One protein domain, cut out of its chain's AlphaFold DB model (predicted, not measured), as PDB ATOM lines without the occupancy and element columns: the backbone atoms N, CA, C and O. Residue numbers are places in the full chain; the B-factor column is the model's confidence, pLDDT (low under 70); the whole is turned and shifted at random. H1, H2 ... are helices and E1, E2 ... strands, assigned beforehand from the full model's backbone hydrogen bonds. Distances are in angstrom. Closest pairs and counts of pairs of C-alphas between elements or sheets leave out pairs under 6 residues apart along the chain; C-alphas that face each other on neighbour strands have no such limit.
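What this domain is: This is residues 9 to 102 of the 105 residues of an uncharacterized protein of Acidiphilium sp. 21-60-14 (UniProt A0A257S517). A strongly twisted four-stranded sheet has helix H2 over one face and short H1 at the opposite face; H3 grazes the sheet, and residues 91 to 102 stick out as an arm. The printed part has 94 residues with three named helices and four named strands, in the order E1 H1 H2 E2 E3 E4 H3; the class is mixed. The mixed sheet runs E1 E4 E3 E2. The whole is only just compact, close to loose, with a radius of gyration of the C-alphas of 14.5 A and spans of 49 by 33 by 22 A.

How they stand to each other: Edge strand E1, residues 9 to 12, is parallel to E4, residues 68 to 74, with N 11 and O 70 within hydrogen-bond range at 2.8 A. H1, residues 14 to 19, is on the sheet over none of its strands; its closest C-alphas to E4 are those of Ala 16 and Asp 73, 5.1 A. H2, residues 24 to 37, is on the opposite face; its closest C-alphas to E2, residues 44 to 51, are those of Ala 34 and Val 49, 6.6 A. E1, H1, H2 and E2 make a split strand-helix-strand unit, with E4 and E3, residues 54 to 62, between its two strands, and a left-handed crossover. E2, E3 and E4 form a meander, each strand the antiparallel neighbour of the one before, with N 47 and O 58 at 2.8 A and N 59 and O 71 at 2.9 A. H3, residues 86 to 100, only grazes the sheet; Gly 86 and Ala 45 of E2 have the closest C-alphas, 4.7 A. Each O i to N i+4 pair is within hydrogen-bond range in H1 and H3, and 8 of 10 in H2.

Where its parts are: E1 begins at C-alpha 9, (-44.107, 45.012, 44.308). H2 is 19.8 A long, E3 26.5 A and H3 21.0 A, ending at C-alpha 100, (-20.845, 63.852, 64.624).

The domain as a whole: The farthest C-alphas, of Ser 23 and Arg 102, are 49.9 A apart. The printed part has no cut; E4 to H3 is a long link. Residues 77 to 81 and 100 to 102 have pLDDT under 70.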
ATOM      1  N   LEU A   9     -43.730  43.751  44.924       95.75
ATOM      2  CA  LEU A   9     -44.107  45.012  44.308       95.75
ATOM      3  C   LEU A   9     -42.854  45.663  43.729       95.75
ATOM      4  O   LEU A   9     -41.857  45.816  44.431       95.75
ATOM      5  N   ILE A  10     -42.923  46.058  42.459       96.62
ATOM      6  CA  ILE A  10     -41.852  46.801  41.791       96.62
ATOM      7  C   ILE A  10     -42.366  48.203  41.501       96.62
ATOM      8  O   ILE A  10     -43.336  48.380  40.760       96.62
ATOM      9  N   GLN A  11     -41.733  49.187  42.120       96.12
ATOM     10  CA  GLN A  11     -42.038  50.596  41.955       96.12
ATOM     11  C   GLN A  11     -40.954  51.251  41.111       96.12
ATOM     12  O   GLN A  11     -39.785  50.887  41.177       96.12
ATOM     13  N   PHE A  12     -41.366  52.220  40.309       95.56
ATOM     14  CA  PHE A  12     -40.480  52.984  39.446       95.56
ATOM     15  C   PHE A  12     -40.682  54.445  39.802       95.56
ATOM     16  O   PHE A  12     -41.839  54.887  39.833       95.56
ATOM     17  N   SER A  13     -39.596  55.168  40.058       94.69
ATOM     18  CA  SER A  13     -39.670  56.615  40.233       94.69
ATOM     19  C   SER A  13     -40.224  57.279  38.962       94.69
ATOM     20  O   SER A  13     -40.108  56.713  37.864       94.69
ATOM     21  N   PRO A  14     -40.867  58.453  39.075       92.88
ATOM     22  CA  PRO A  14     -41.292  59.228  37.910       92.88
ATOM     23  C   PRO A  14     -40.153  59.467  36.909       92.88
ATOM     24  O   PRO A  14     -40.356  59.336  35.704       92.88
ATOM     25  N   GLU A  15     -38.950  59.742  37.407       91.69
ATOM     26  CA  GLU A  15     -37.743  60.006  36.628       91.69
ATOM     27  C   GLU A  15     -37.284  58.751  35.882       91.69
ATOM     28  O   GLU A  15     -37.042  58.798  34.675       91.69
ATOM     29  N   ALA A  16     -37.240  57.602  36.566       92.62
ATOM     30  CA  ALA A  16     -36.925  56.335  35.920       92.62
ATOM     31  C   ALA A  16     -37.964  55.999  34.845       92.62
ATOM     32  O   ALA A  16     -37.596  55.618  33.739       92.62
ATOM     33  N   ARG A  17     -39.261  56.197  35.122       91.75
ATOM     34  CA  ARG A  17     -40.331  55.982  34.131       91.75
ATOM     35  C   ARG A  17     -40.173  56.856  32.894       91.75
ATOM     36  O   ARG A  17     -40.444  56.369  31.804       91.75
ATOM     37  N   ALA A  18     -39.760  58.110  33.056       90.25
ATOM     38  CA  ALA A  18     -39.574  59.034  31.941       90.25
ATOM     39  C   ALA A  18     -38.407  58.631  31.024       90.25
ATOM     40  O   ALA A  18     -38.452  58.897  29.828       90.25
ATOM     41  N   LEU A  19     -37.378  57.984  31.579       89.75
ATOM     42  CA  LEU A  19     -36.204  57.518  30.834       89.75
ATOM     43  C   LEU A  19     -36.371  56.113  30.250       89.75
ATOM     44  O   LEU A  19     -35.661  55.733  29.322       89.75
ATOM     45  N   LEU A  20     -37.300  55.319  30.781       90.19
ATOM     46  CA  LEU A  20     -37.564  53.985  30.264       90.19
ATOM     47  C   LEU A  20     -38.249  54.061  28.894       90.19
ATOM     48  O   LEU A  20     -39.452  54.263  28.783       90.19
ATOM     49  N   ASN A  21     -37.491  53.754  27.845       81.94
ATOM     50  CA  ASN A  21     -38.001  53.596  26.477       81.94
ATOM     51  C   ASN A  21     -38.682  52.228  26.232       81.94
ATOM     52  O   ASN A  21     -38.822  51.785  25.093       81.94
ATOM     53  N   GLN A  22     -39.057  51.507  27.293       84.25
ATOM     54  CA  GLN A  22     -39.593  50.145  27.236       84.25
ATOM     55  C   GLN A  22     -40.822  49.996  28.132       84.25
ATOM     56  O   GLN A  22     -40.975  50.687  29.138       84.25
ATOM     57  N   SER A  23     -41.685  49.033  27.800       89.12
ATOM     58  CA  SER A  23     -42.856  48.731  28.624       89.12
ATOM     59  C   SER A  23     -42.460  48.230  30.022       89.12
ATOM     60  O   SER A  23     -41.517  47.450  30.178       89.12
ATOM     61  N   ILE A  24     -43.221  48.623  31.049       89.56
ATOM     62  CA  ILE A  24     -42.966  48.213  32.442       89.56
ATOM     63  C   ILE A  24     -42.978  46.684  32.588       89.56
ATOM     64  O   ILE A  24     -42.177  46.138  33.343       89.56
ATOM     65  N   SER A  25     -43.836  45.979  31.845       89.62
ATOM     66  CA  SER A  25     -43.910  44.511  31.866       89.62
ATOM     67  C   SER A  25     -42.639  43.834  31.342       89.62
ATOM     68  O   SER A  25     -42.331  42.723  31.765       89.62
ATOM     69  N   THR A  26     -41.869  44.501  30.479       89.69
ATOM     70  CA  THR A  26     -40.548  44.037  30.025       89.69
ATOM     71  C   THR A  26     -39.462  44.331  31.059       89.69
ATOM     72  O   THR A  26     -38.587  43.499  31.311       89.69
ATOM     73  N   VAL A  27     -39.520  45.509  31.679       93.50
ATOM     74  CA  VAL A  27     -38.472  46.003  32.582       93.50
ATOM     75  C   VAL A  27     -38.545  45.336  33.955       93.50
ATOM     76  O   VAL A  27     -37.525  44.910  34.495       93.50
ATOM     77  N   ALA A  28     -39.745  45.188  34.515       94.44
ATOM     78  CA  ALA A  28     -39.971  44.663  35.860       94.44
ATOM     79  C   ALA A  28     -39.313  43.285  36.110       94.44
ATOM     80  O   ALA A  28     -38.587  43.154  37.100       94.44
ATOM     81  N   PRO A  29     -39.448  42.273  35.225       94.50
ATOM     82  CA  PRO A  29     -38.744  41.001  35.391       94.50
ATOM     83  C   PRO A  29     -37.216  41.135  35.385       94.50
ATOM     84  O   PRO A  29     -36.533  40.391  36.086       94.50
ATOM     85  N   THR A  30     -36.665  42.070  34.606       94.75
ATOM     86  CA  THR A  30     -35.217  42.326  34.550       94.75
ATOM     87  C   THR A  30     -34.713  42.899  35.866       94.75
ATOM     88  O   THR A  30     -33.736  42.389  36.412       94.75
ATOM     89  N   VAL A  31     -35.422  43.884  36.421       95.88
ATOM     90  CA  VAL A  31     -35.097  44.462  37.732       95.88
ATOM     91  C   VAL A  31     -35.173  43.397  38.824       95.88
ATOM     92  O   VAL A  31     -34.240  43.257  39.615       95.88
ATOM     93  N   PHE A  32     -36.241  42.594  38.833       95.94
ATOM     94  CA  PHE A  32     -36.396  41.508  39.800       95.94
ATOM     95  C   PHE A  32     -35.225  40.521  39.742       95.94
ATOM     96  O   PHE A  32     -34.638  40.199  40.774       95.94
ATOM     97  N   ARG A  33     -34.852  40.063  38.539       95.56
ATOM     98  CA  ARG A  33     -33.727  39.132  38.357       95.56
ATOM     99  C   ARG A  33     -32.405  39.736  38.814       95.56
ATOM    100  O   ARG A  33     -31.628  39.029  39.445       95.56
ATOM    101  N   ALA A  34     -32.159  41.014  38.530       95.12
ATOM    102  CA  ALA A  34     -30.945  41.696  38.970       95.12
ATOM    103  C   ALA A  34     -30.848  41.735  40.505       95.12
ATOM    104  O   ALA A  34     -29.824  41.357  41.070       95.12
ATOM    105  N   VAL A  35     -31.939  42.111  41.180       95.56
ATOM    106  CA  VAL A  35     -32.020  42.122  42.650       95.56
ATOM    107  C   VAL A  35     -31.847  40.720  43.235       95.56
ATOM    108  O   VAL A  35     -31.080  40.541  44.179       95.56
ATOM    109  N   ALA A  36     -32.512  39.714  42.663       94.38
ATOM    110  CA  ALA A  36     -32.395  38.332  43.120       94.38
ATOM    111  C   ALA A  36     -30.962  37.791  42.956       94.38
ATOM    112  O   ALA A  36     -30.439  37.147  43.863       94.38
ATOM    113  N   ALA A  37     -30.299  38.105  41.840       94.88
ATOM    114  CA  ALA A  37     -28.930  37.676  41.554       94.88
ATOM    115  C   ALA A  37     -27.878  38.309  42.482       94.88
ATOM    116  O   ALA A  37     -26.788  37.761  42.632       94.88
ATOM    117  N   ALA A  38     -28.196  39.428  43.143       92.19
ATOM    118  CA  ALA A  38     -27.296  40.066  44.102       92.19
ATOM    119  C   ALA A  38     -27.100  39.252  45.399       92.19
ATOM    120  O   ALA A  38     -26.218  39.584  46.185       92.19
ATOM    121  N   ASN A  39     -27.910  38.207  45.641       87.75
ATOM    122  CA  ASN A  39     -27.805  37.297  46.794       87.75
ATOM    123  C   ASN A  39     -27.747  38.000  48.169       87.75
ATOM    124  O   ASN A  39     -27.180  37.482  49.127       87.75
ATOM    125  N   ALA A  40     -28.373  39.173  48.286       88.38
ATOM    126  CA  ALA A  40     -28.378  40.001  49.496       88.38
ATOM    127  C   ALA A  40     -29.674  39.874  50.322       88.38
ATOM    128  O   ALA A  40     -30.005  40.766  51.101       88.38
ATOM    129  N   GLY A  41     -30.457  38.808  50.114       90.12
ATOM    130  CA  GLY A  41     -31.695  38.558  50.866       90.12
ATOM    131  C   GLY A  41     -32.769  39.642  50.712       90.12
ATOM    132  O   GLY A  41     -33.557  39.847  51.628       90.12
ATOM    133  N   PHE A  42     -32.781  40.355  49.580       93.06
ATOM    134  CA  PHE A  42     -33.637  41.522  49.340       93.06
ATOM    135  C   PHE A  42     -33.450  42.676  50.352       93.06
ATOM    136  O   PHE A  42     -34.366  43.474  50.510       93.06
ATOM    137  N   ASP A  43     -32.276  42.832  50.980       95.00
ATOM    138  CA  ASP A  43     -31.891  44.013  51.785       95.00
ATOM    139  C   ASP A  43     -30.819  44.831  51.044       95.00
ATOM    140  O   ASP A  43     -29.629  44.799  51.376       95.00
ATOM    141  N   LEU A  44     -31.235  45.556  50.004       94.81
ATOM    142  CA  LEU A  44     -30.359  46.367  49.157       94.81
ATOM    143  C   LEU A  44     -30.687  47.846  49.325       94.81
ATOM    144  O   LEU A  44     -31.805  48.281  49.077       94.81
ATOM    145  N   ALA A  45     -29.679  48.630  49.690       92.19
ATOM    146  CA  ALA A  45     -29.754  50.085  49.653       92.19
ATOM    147  C   ALA A  45     -29.452  50.633  48.252       92.19
ATOM    148  O   ALA A  45     -29.987  51.670  47.873       92.19
ATOM    149  N   HIS A  46     -28.580  49.957  47.500       92.69
ATOM    150  CA  HIS A  46     -28.235  50.342  46.137       92.69
ATOM    151  C   HIS A  46     -27.698  49.143  45.352       92.69
ATOM    152  O   HIS A  46     -26.813  48.423  45.820       92.69
ATOM    153  N   LEU A  47     -28.209  48.962  44.141       94.12
ATOM    154  CA  LEU A  47     -27.744  48.004  43.152       94.12
ATOM    155  C   LEU A  47     -27.801  48.673  41.773       94.12
ATOM    156  O   LEU A  47     -28.895  49.031  41.339       94.12
ATOM    157  N   PRO A  48     -26.676  48.830  41.057       93.25
ATOM    158  CA  PRO A  48     -26.729  49.268  39.669       93.25
ATOM    159  C   PRO A  48     -27.411  48.199  38.804       93.25
ATOM    160  O   PRO A  48     -27.034  47.027  38.836       93.25
ATOM    161  N   VAL A  49     -28.408  48.606  38.019       92.69
ATOM    162  CA  VAL A  49     -29.145  47.738  37.094       92.69
ATOM    163  C   VAL A  49     -29.079  48.339  35.700       92.69
ATOM    164  O   VAL A  49     -29.436  49.497  35.498       92.69
ATOM    165  N   ARG A  50     -28.634  47.545  34.725       91.12
ATOM    166  CA  ARG A  50     -28.567  47.962  33.323       91.12
ATOM    167  C   ARG A  50     -29.819  47.504  32.582       91.12
ATOM    168  O   ARG A  50     -30.168  46.325  32.637       91.12
ATOM    169  N   ILE A  51     -30.502  48.437  31.924       90.94
ATOM    170  CA  ILE A  51     -31.731  48.188  31.162       90.94
ATOM    171  C   ILE A  51     -31.549  48.833  29.791       90.94
ATOM    172  O   ILE A  51     -31.583  50.052  29.666       90.94
ATOM    173  N   GLY A  52     -31.328  48.010  28.765       88.12
ATOM    174  CA  GLY A  52     -30.856  48.520  27.477       88.12
ATOM    175  C   GLY A  52     -29.490  49.195  27.636       88.12
ATOM    176  O   GLY A  52     -28.582  48.618  28.243       88.12
ATOM    177  N   ASP A  53     -29.370  50.420  27.127       86.94
ATOM    178  CA  ASP A  53     -28.135  51.207  27.184       86.94
ATOM    179  C   ASP A  53     -28.016  52.090  28.434       86.94
ATOM    180  O   ASP A  53     -26.927  52.593  28.737       86.94
ATOM    181  N   ASP A  54     -29.094  52.194  29.210       89.06
ATOM    182  CA  ASP A  54     -29.193  53.045  30.387       89.06
ATOM    183  C   ASP A  54     -28.865  52.291  31.682       89.06
ATOM    184  O   ASP A  54     -29.060  51.074  31.816       89.06
ATOM    185  N   THR A  55     -28.361  53.038  32.663       90.25
ATOM    186  CA  THR A  55     -28.042  52.525  33.998       90.25
ATOM    187  C   THR A  55     -28.964  53.160  35.029       90.25
ATOM    188  O   THR A  55     -29.050  54.381  35.145       90.25
ATOM    189  N   PHE A  56     -29.605  52.308  35.818       93.38
ATOM    190  CA  PHE A  56     -30.531  52.658  36.887       93.38
ATOM    191  C   PHE A  56     -29.994  52.178  38.236       93.38
ATOM    192  O   PHE A  56     -29.056  51.380  38.310       93.38
ATOM    193  N   ALA A  57     -30.611  52.646  39.313       94.69
ATOM    194  CA  ALA A  57     -30.363  52.198  40.670       94.69
ATOM    195  C   ALA A  57     -31.591  51.458  41.199       94.69
ATOM    196  O   ALA A  57     -32.681  52.016  41.258       94.69
ATOM    197  N   ALA A  58     -31.408  50.209  41.614       95.62
ATOM    198  CA  ALA A  58     -32.417  49.460  42.342       95.62
ATOM    199  C   ALA A  58     -32.123  49.467  43.846       95.62
ATOM    200  O   ALA A  58     -30.970  49.362  44.274       95.62
ATOM    201  N   SER A  59     -33.174  49.524  44.649       95.88
ATOM    202  CA  SER A  59     -33.147  49.212  46.075       95.88
ATOM    203  C   SER A  59     -34.184  48.127  46.363       95.88
ATOM    204  O   SER A  59     -35.099  47.886  45.570       95.88
ATOM    205  N   SER A  60     -34.031  47.418  47.478       97.50
ATOM    206  CA  SER A  60     -35.013  46.420  47.881       97.50
ATOM    207  C   SER A  60     -35.101  46.269  49.388       97.50
ATOM    208  O   SER A  60     -34.103  46.404  50.101       97.50
ATOM    209  N   ARG A  61     -36.293  45.907  49.859       96.38
ATOM    210  CA  ARG A  61     -36.562  45.546  51.254       96.38
ATOM    211  C   ARG A  61     -37.684  44.524  51.355       96.38
ATOM    212  O   ARG A  61     -38.566  44.465  50.499       96.38
ATOM    213  N   ILE A  62     -37.699  43.784  52.458       95.75
ATOM    214  CA  ILE A  62     -38.842  42.966  52.868       95.75
ATOM    215  C   ILE A  62     -39.637  43.764  53.902       95.75
ATOM    216  O   ILE A  62     -39.098  44.183  54.927       95.75
ATOM    217  N   MET A  63     -40.916  44.002  53.625       95.12
ATOM    218  CA  MET A  63     -41.833  44.658  54.559       95.12
ATOM    219  C   MET A  63     -42.211  43.711  55.710       95.12
ATOM    220  O   MET A  63     -42.178  42.495  55.522       95.12
ATOM    221  N   PRO A  64     -42.674  44.219  56.872       93.94
ATOM    222  CA  PRO A  64     -43.161  43.367  57.963       93.94
ATOM    223  C   PRO A  64     -44.286  42.400  57.555       93.94
ATOM    224  O   PRO A  64     -44.431  41.344  58.158       93.94
ATOM    225  N   SER A  65     -45.054  42.728  56.508       93.44
ATOM    226  CA  SER A  65     -46.080  41.858  55.914       93.44
ATOM    227  C   SER A  65     -45.523  40.659  55.132       93.44
ATOM    228  O   SER A  65     -46.298  39.836  54.656       93.44
ATOM    229  N   GLY A  66     -44.206  40.585  54.922       92.81
ATOM    230  CA  GLY A  66     -43.562  39.617  54.031       92.81
ATOM    231  C   GLY A  66     -43.546  40.031  52.554       92.81
ATOM    232  O   GLY A  66     -43.011  39.297  51.728       92.81
ATOM    233  N   THR A  67     -44.093  41.201  52.204       95.88
ATOM    234  CA  THR A  67     -44.046  41.721  50.830       95.88
ATOM    235  C   THR A  67     -42.640  42.187  50.477       95.88
ATOM    236  O   THR A  67     -42.061  43.016  51.180       95.88
ATOM    237  N   ILE A  68     -42.113  41.701  49.355       96.38
ATOM    238  CA  ILE A  68     -40.846  42.172  48.793       96.38
ATOM    239  C   ILE A  68     -41.125  43.453  48.010       96.38
ATOM    240  O   ILE A  68     -41.913  43.449  47.068       96.38
ATOM    241  N   VAL A  69     -40.477  44.549  48.378       97.69
ATOM    242  CA  VAL A  69     -40.568  45.815  47.648       97.69
ATOM    243  C   VAL A  69     -39.239  46.063  46.962       97.69
ATOM    244  O   VAL A  69     -38.191  46.009  47.604       97.69
ATOM    245  N   ILE A  70     -39.300  46.317  45.660       97.81
ATOM    246  CA  ILE A  70     -38.164  46.708  44.836       97.81
ATOM    247  C   ILE A  70     -38.483  48.073  44.246       97.81
ATOM    248  O   ILE A  70     -39.538  48.255  43.638       97.81
ATOM    249  N   GLU A  71     -37.584  49.026  44.416       97.31
ATOM    250  CA  GLU A  71     -37.728  50.374  43.879       97.31
ATOM    251  C   GLU A  71     -36.636  50.574  42.825       97.31
ATOM    252  O   GLU A  71     -35.478  50.233  43.066       97.31
ATOM    253  N   LEU A  72     -37.007  51.070  41.644       96.50
ATOM    254  CA  LEU A  72     -36.083  51.449  40.581       96.50
ATOM    255  C   LEU A  72     -36.095  52.966  40.413       96.50
ATOM    256  O   LEU A  72     -37.156  53.562  40.210       96.50
ATOM    257  N   ASP A  73     -34.910  53.554  40.437       94.62
ATOM    258  CA  ASP A  73     -34.679  54.979  40.256       94.62
ATOM    259  C   ASP A  73     -33.525  55.233  39.274       94.62
ATOM    260  O   ASP A  73     -32.821  54.310  38.852       94.62
ATOM    261  N   VAL A  74     -33.313  56.488  38.894       91.25
ATOM    262  CA  VAL A  74     -32.139  56.909  38.130       91.25
ATOM    263  C   VAL A  74     -30.859  56.686  38.929       91.25
ATOM    264  O   VAL A  74     -30.806  56.897  40.141       91.25
ATOM    265  N   ALA A  75     -29.797  56.242  38.254       84.31
ATOM    266  CA  ALA A  75     -28.501  56.095  38.901       84.31
ATOM    267  C   ALA A  75     -27.932  57.482  39.260       84.31
ATOM    268  O   ALA A  75     -27.788  58.326  38.372       84.31
ATOM    269  N   PRO A  76     -27.571  57.742  40.531       72.44
ATOM    270  CA  PRO A  76     -26.965  59.011  40.909       72.44
ATOM    271  C   PRO A  76     -25.631  59.225  40.188       72.44
ATOM    272  O   PRO A  76     -24.760  58.349  40.182       72.44
ATOM    273  N   VAL A  77     -25.458  60.415  39.610       65.62
ATOM    274  CA  VAL A  77     -24.231  60.802  38.908       65.62
ATOM    275  C   VAL A  77     -23.052  60.756  39.887       65.62
ATOM    276  O   VAL A  77     -23.073  61.408  40.928       65.62
ATOM    277  N   GLY A  78     -22.021  59.971  39.562       64.50
ATOM    278  CA  GLY A  78     -20.787  59.881  40.352       64.50
ATOM    279  C   GLY A  78     -20.757  58.787  41.426       64.50
ATOM    280  O   GLY A  78     -19.733  58.641  42.098       64.50
ATOM    281  N   LEU A  79     -21.812  57.977  41.586       61.28
ATOM    282  CA  LEU A  79     -21.703  56.767  42.405       61.28
ATOM    283  C   LEU A  79     -20.885  55.698  41.676       61.28
ATOM    284  O   LEU A  79     -21.188  55.305  40.551       61.28
ATOM    285  N   THR A  80     -19.852  55.190  42.350       66.62
ATOM    286  CA  THR A  80     -19.129  53.995  41.902       66.62
ATOM    287  C   THR A  80     -20.118  52.832  41.789       66.62
ATOM    288  O   THR A  80     -20.870  52.617  42.745       66.62
ATOM    289  N   PRO A  81     -20.117  52.058  40.687       67.00
ATOM    290  CA  PRO A  81     -20.996  50.906  40.535       67.00
ATOM    291  C   PRO A  81     -20.618  49.850  41.574       67.00
ATOM    292  O   PRO A  81     -19.691  49.064  41.392       67.00
ATOM    293  N   ARG A  82     -21.311  49.865  42.709       82.69
ATOM    294  CA  ARG A  82     -21.111  48.920  43.805       82.69
ATOM    295  C   ARG A  82     -22.451  48.523  44.386       82.69
ATOM    296  O   ARG A  82     -23.358  49.342  44.474       82.69
ATOM    297  N   VAL A  83     -22.552  47.287  44.842       85.44
ATOM    298  CA  VAL A  83     -23.713  46.836  45.608       85.44
ATOM    299  C   VAL A  83     -23.576  47.345  47.042       85.44
ATOM    300  O   VAL A  83     -22.531  47.170  47.671       85.44
ATOM    301  N   VAL A  84     -24.621  47.976  47.568       87.88
ATOM    302  CA  VAL A  84     -24.700  48.411  48.966       87.88
ATOM    303  C   VAL A  84     -25.887  47.712  49.605       87.88
ATOM    304  O   VAL A  84     -27.029  47.917  49.197       87.88
ATOM    305  N   THR A  85     -25.631  46.897  50.624       91.06
ATOM    306  CA  THR A  85     -26.701  46.271  51.407       91.06
ATOM    307  C   THR A  85     -27.304  47.274  52.386       91.06
ATOM    308  O   THR A  85     -26.633  48.211  52.835       91.06
ATOM    309  N   GLY A  86     -28.564  47.074  52.764       83.06
ATOM    310  CA  GLY A  86     -29.196  47.899  53.792       83.06
ATOM    311  C   GLY A  86     -28.450  47.809  55.125       83.06
ATOM    312  O   GLY A  86     -28.260  48.823  55.797       83.06
ATOM    313  N   ALA A  87     -27.935  46.629  55.485       85.44
ATOM    314  CA  ALA A  87     -27.088  46.448  56.663       85.44
ATOM    315  C   ALA A  87     -25.818  47.316  56.627       85.44
ATOM    316  O   ALA A  87     -25.505  47.987  57.616       85.44
ATOM    317  N   ALA A  88     -25.113  47.353  55.490       85.00
ATOM    318  CA  ALA A  88     -23.925  48.185  55.323       85.00
ATOM    319  C   ALA A  88     -24.261  49.678  55.458       85.00
ATOM    320  O   ALA A  88     -23.560  50.399  56.172       85.00
ATOM    321  N   LEU A  89     -25.367  50.125  54.851       84.38
ATOM    322  CA  LEU A  89     -25.831  51.508  54.970       84.38
ATOM    323  C   LEU A  89     -26.157  51.866  56.428       84.38
ATOM    324  O   LEU A  89     -25.650  52.859  56.944       84.38
ATOM    325  N   ARG A  90     -26.935  51.030  57.130       88.25
ATOM    326  CA  ARG A  90     -27.289  51.249  58.545       88.25
ATOM    327  C   ARG A  90     -26.046  51.340  59.435       88.25
ATOM    328  O   ARG A  90     -25.997  52.185  60.329       88.25
ATOM    329  N   ASN A  91     -25.034  50.509  59.190       84.06
ATOM    330  CA  ASN A  91     -23.771  50.551  59.928       84.06
ATOM    331  C   ASN A  91     -22.981  51.838  59.651       84.06
ATOM    332  O   ASN A  91     -22.499  52.467  60.594       84.06
ATOM    333  N   ALA A  92     -22.899  52.270  58.391       83.25
ATOM    334  CA  ALA A  92     -22.250  53.527  58.028       83.25
ATOM    335  C   ALA A  92     -22.935  54.737  58.691       83.25
ATOM    336  O   ALA A  92     -22.253  55.577  59.280       83.25
ATOM    337  N   THR A  93     -24.272  54.785  58.689       81.69
ATOM    338  CA  THR A  93     -25.049  55.855  59.338       81.69
ATOM    339  C   THR A  93     -24.817  55.894  60.848       81.69
ATOM    340  O   THR A  93     -24.621  56.971  61.411       81.69
ATOM    341  N   LYS A  94     -24.761  54.732  61.514       83.50
ATOM    342  CA  LYS A  94     -24.437  54.650  62.951       83.50
ATOM    343  C   LYS A  94     -23.046  55.204  63.260       83.50
ATOM    344  O   LYS A  94     -22.891  55.970  64.208       83.50
ATOM    345  N   ILE A  95     -22.042  54.843  62.458       81.19
ATOM    346  CA  ILE A  95     -20.667  55.338  62.621       81.19
ATOM    347  C   ILE A  95     -20.614  56.855  62.407       81.19
ATOM    348  O   ILE A  95     -19.979  57.559  63.192       81.19
ATOM    349  N   ALA A  96     -21.290  57.367  61.376       77.25
ATOM    350  CA  ALA A  96     -21.347  58.797  61.089       77.25
ATOM    351  C   ALA A  96     -22.003  59.581  62.239       77.25
ATOM    352  O   ALA A  96     -21.433  60.565  62.709       77.25
ATOM    353  N   PHE A  97     -23.134  59.097  62.760       76.31
ATOM    354  CA  PHE A  97     -23.812  59.706  63.906       76.31
ATOM    355  C   PHE A  97     -22.929  59.714  65.165       76.31
ATOM    356  O   PHE A  97     -22.798  60.741  65.829       76.31
ATOM    357  N   ALA A  98     -22.241  58.604  65.457       73.50
ATOM    358  CA  ALA A  98     -21.321  58.509  66.591       73.50
ATOM    359  C   ALA A  98     -20.099  59.444  66.473       73.50
ATOM    360  O   ALA A  98     -19.534  59.852  67.490       73.50
ATOM    361  N   ARG A  99     -19.676  59.782  65.248       72.25
ATOM    362  CA  ARG A  99     -18.591  60.742  64.987       72.25
ATOM    363  C   ARG A  99     -19.071  62.193  65.065       72.25
ATOM    364  O   ARG A  99     -18.385  63.001  65.677       72.25
ATOM    365  N   GLY A 100     -20.250  62.512  64.528       60.72
ATOM    366  CA  GLY A 100     -20.845  63.852  64.624       60.72
ATOM    367  C   GLY A 100     -21.225  64.242  66.058       60.72
ATOM    368  O   GLY A 100     -20.961  65.359  66.486       60.72
ATOM    369  N   GLY A 101     -21.742  63.294  66.848       55.81
ATOM    370  CA  GLY A 101     -22.075  63.511  68.263       55.81
ATOM    371  C   GLY A 101     -20.868  63.665  69.200       55.81
ATOM    372  O   GLY A 101     -21.041  64.067  70.346       55.81
ATOM    373  N   ARG A 102     -19.647  63.362  68.734       51.72
ATOM    374  CA  ARG A 102     -18.399  63.566  69.493       51.72
ATOM    375  C   ARG A 102     -17.784  64.957  69.321       51.72
ATOM    376  O   ARG A 102     -16.915  65.299  70.107       51.72
TER     377      ARG A 102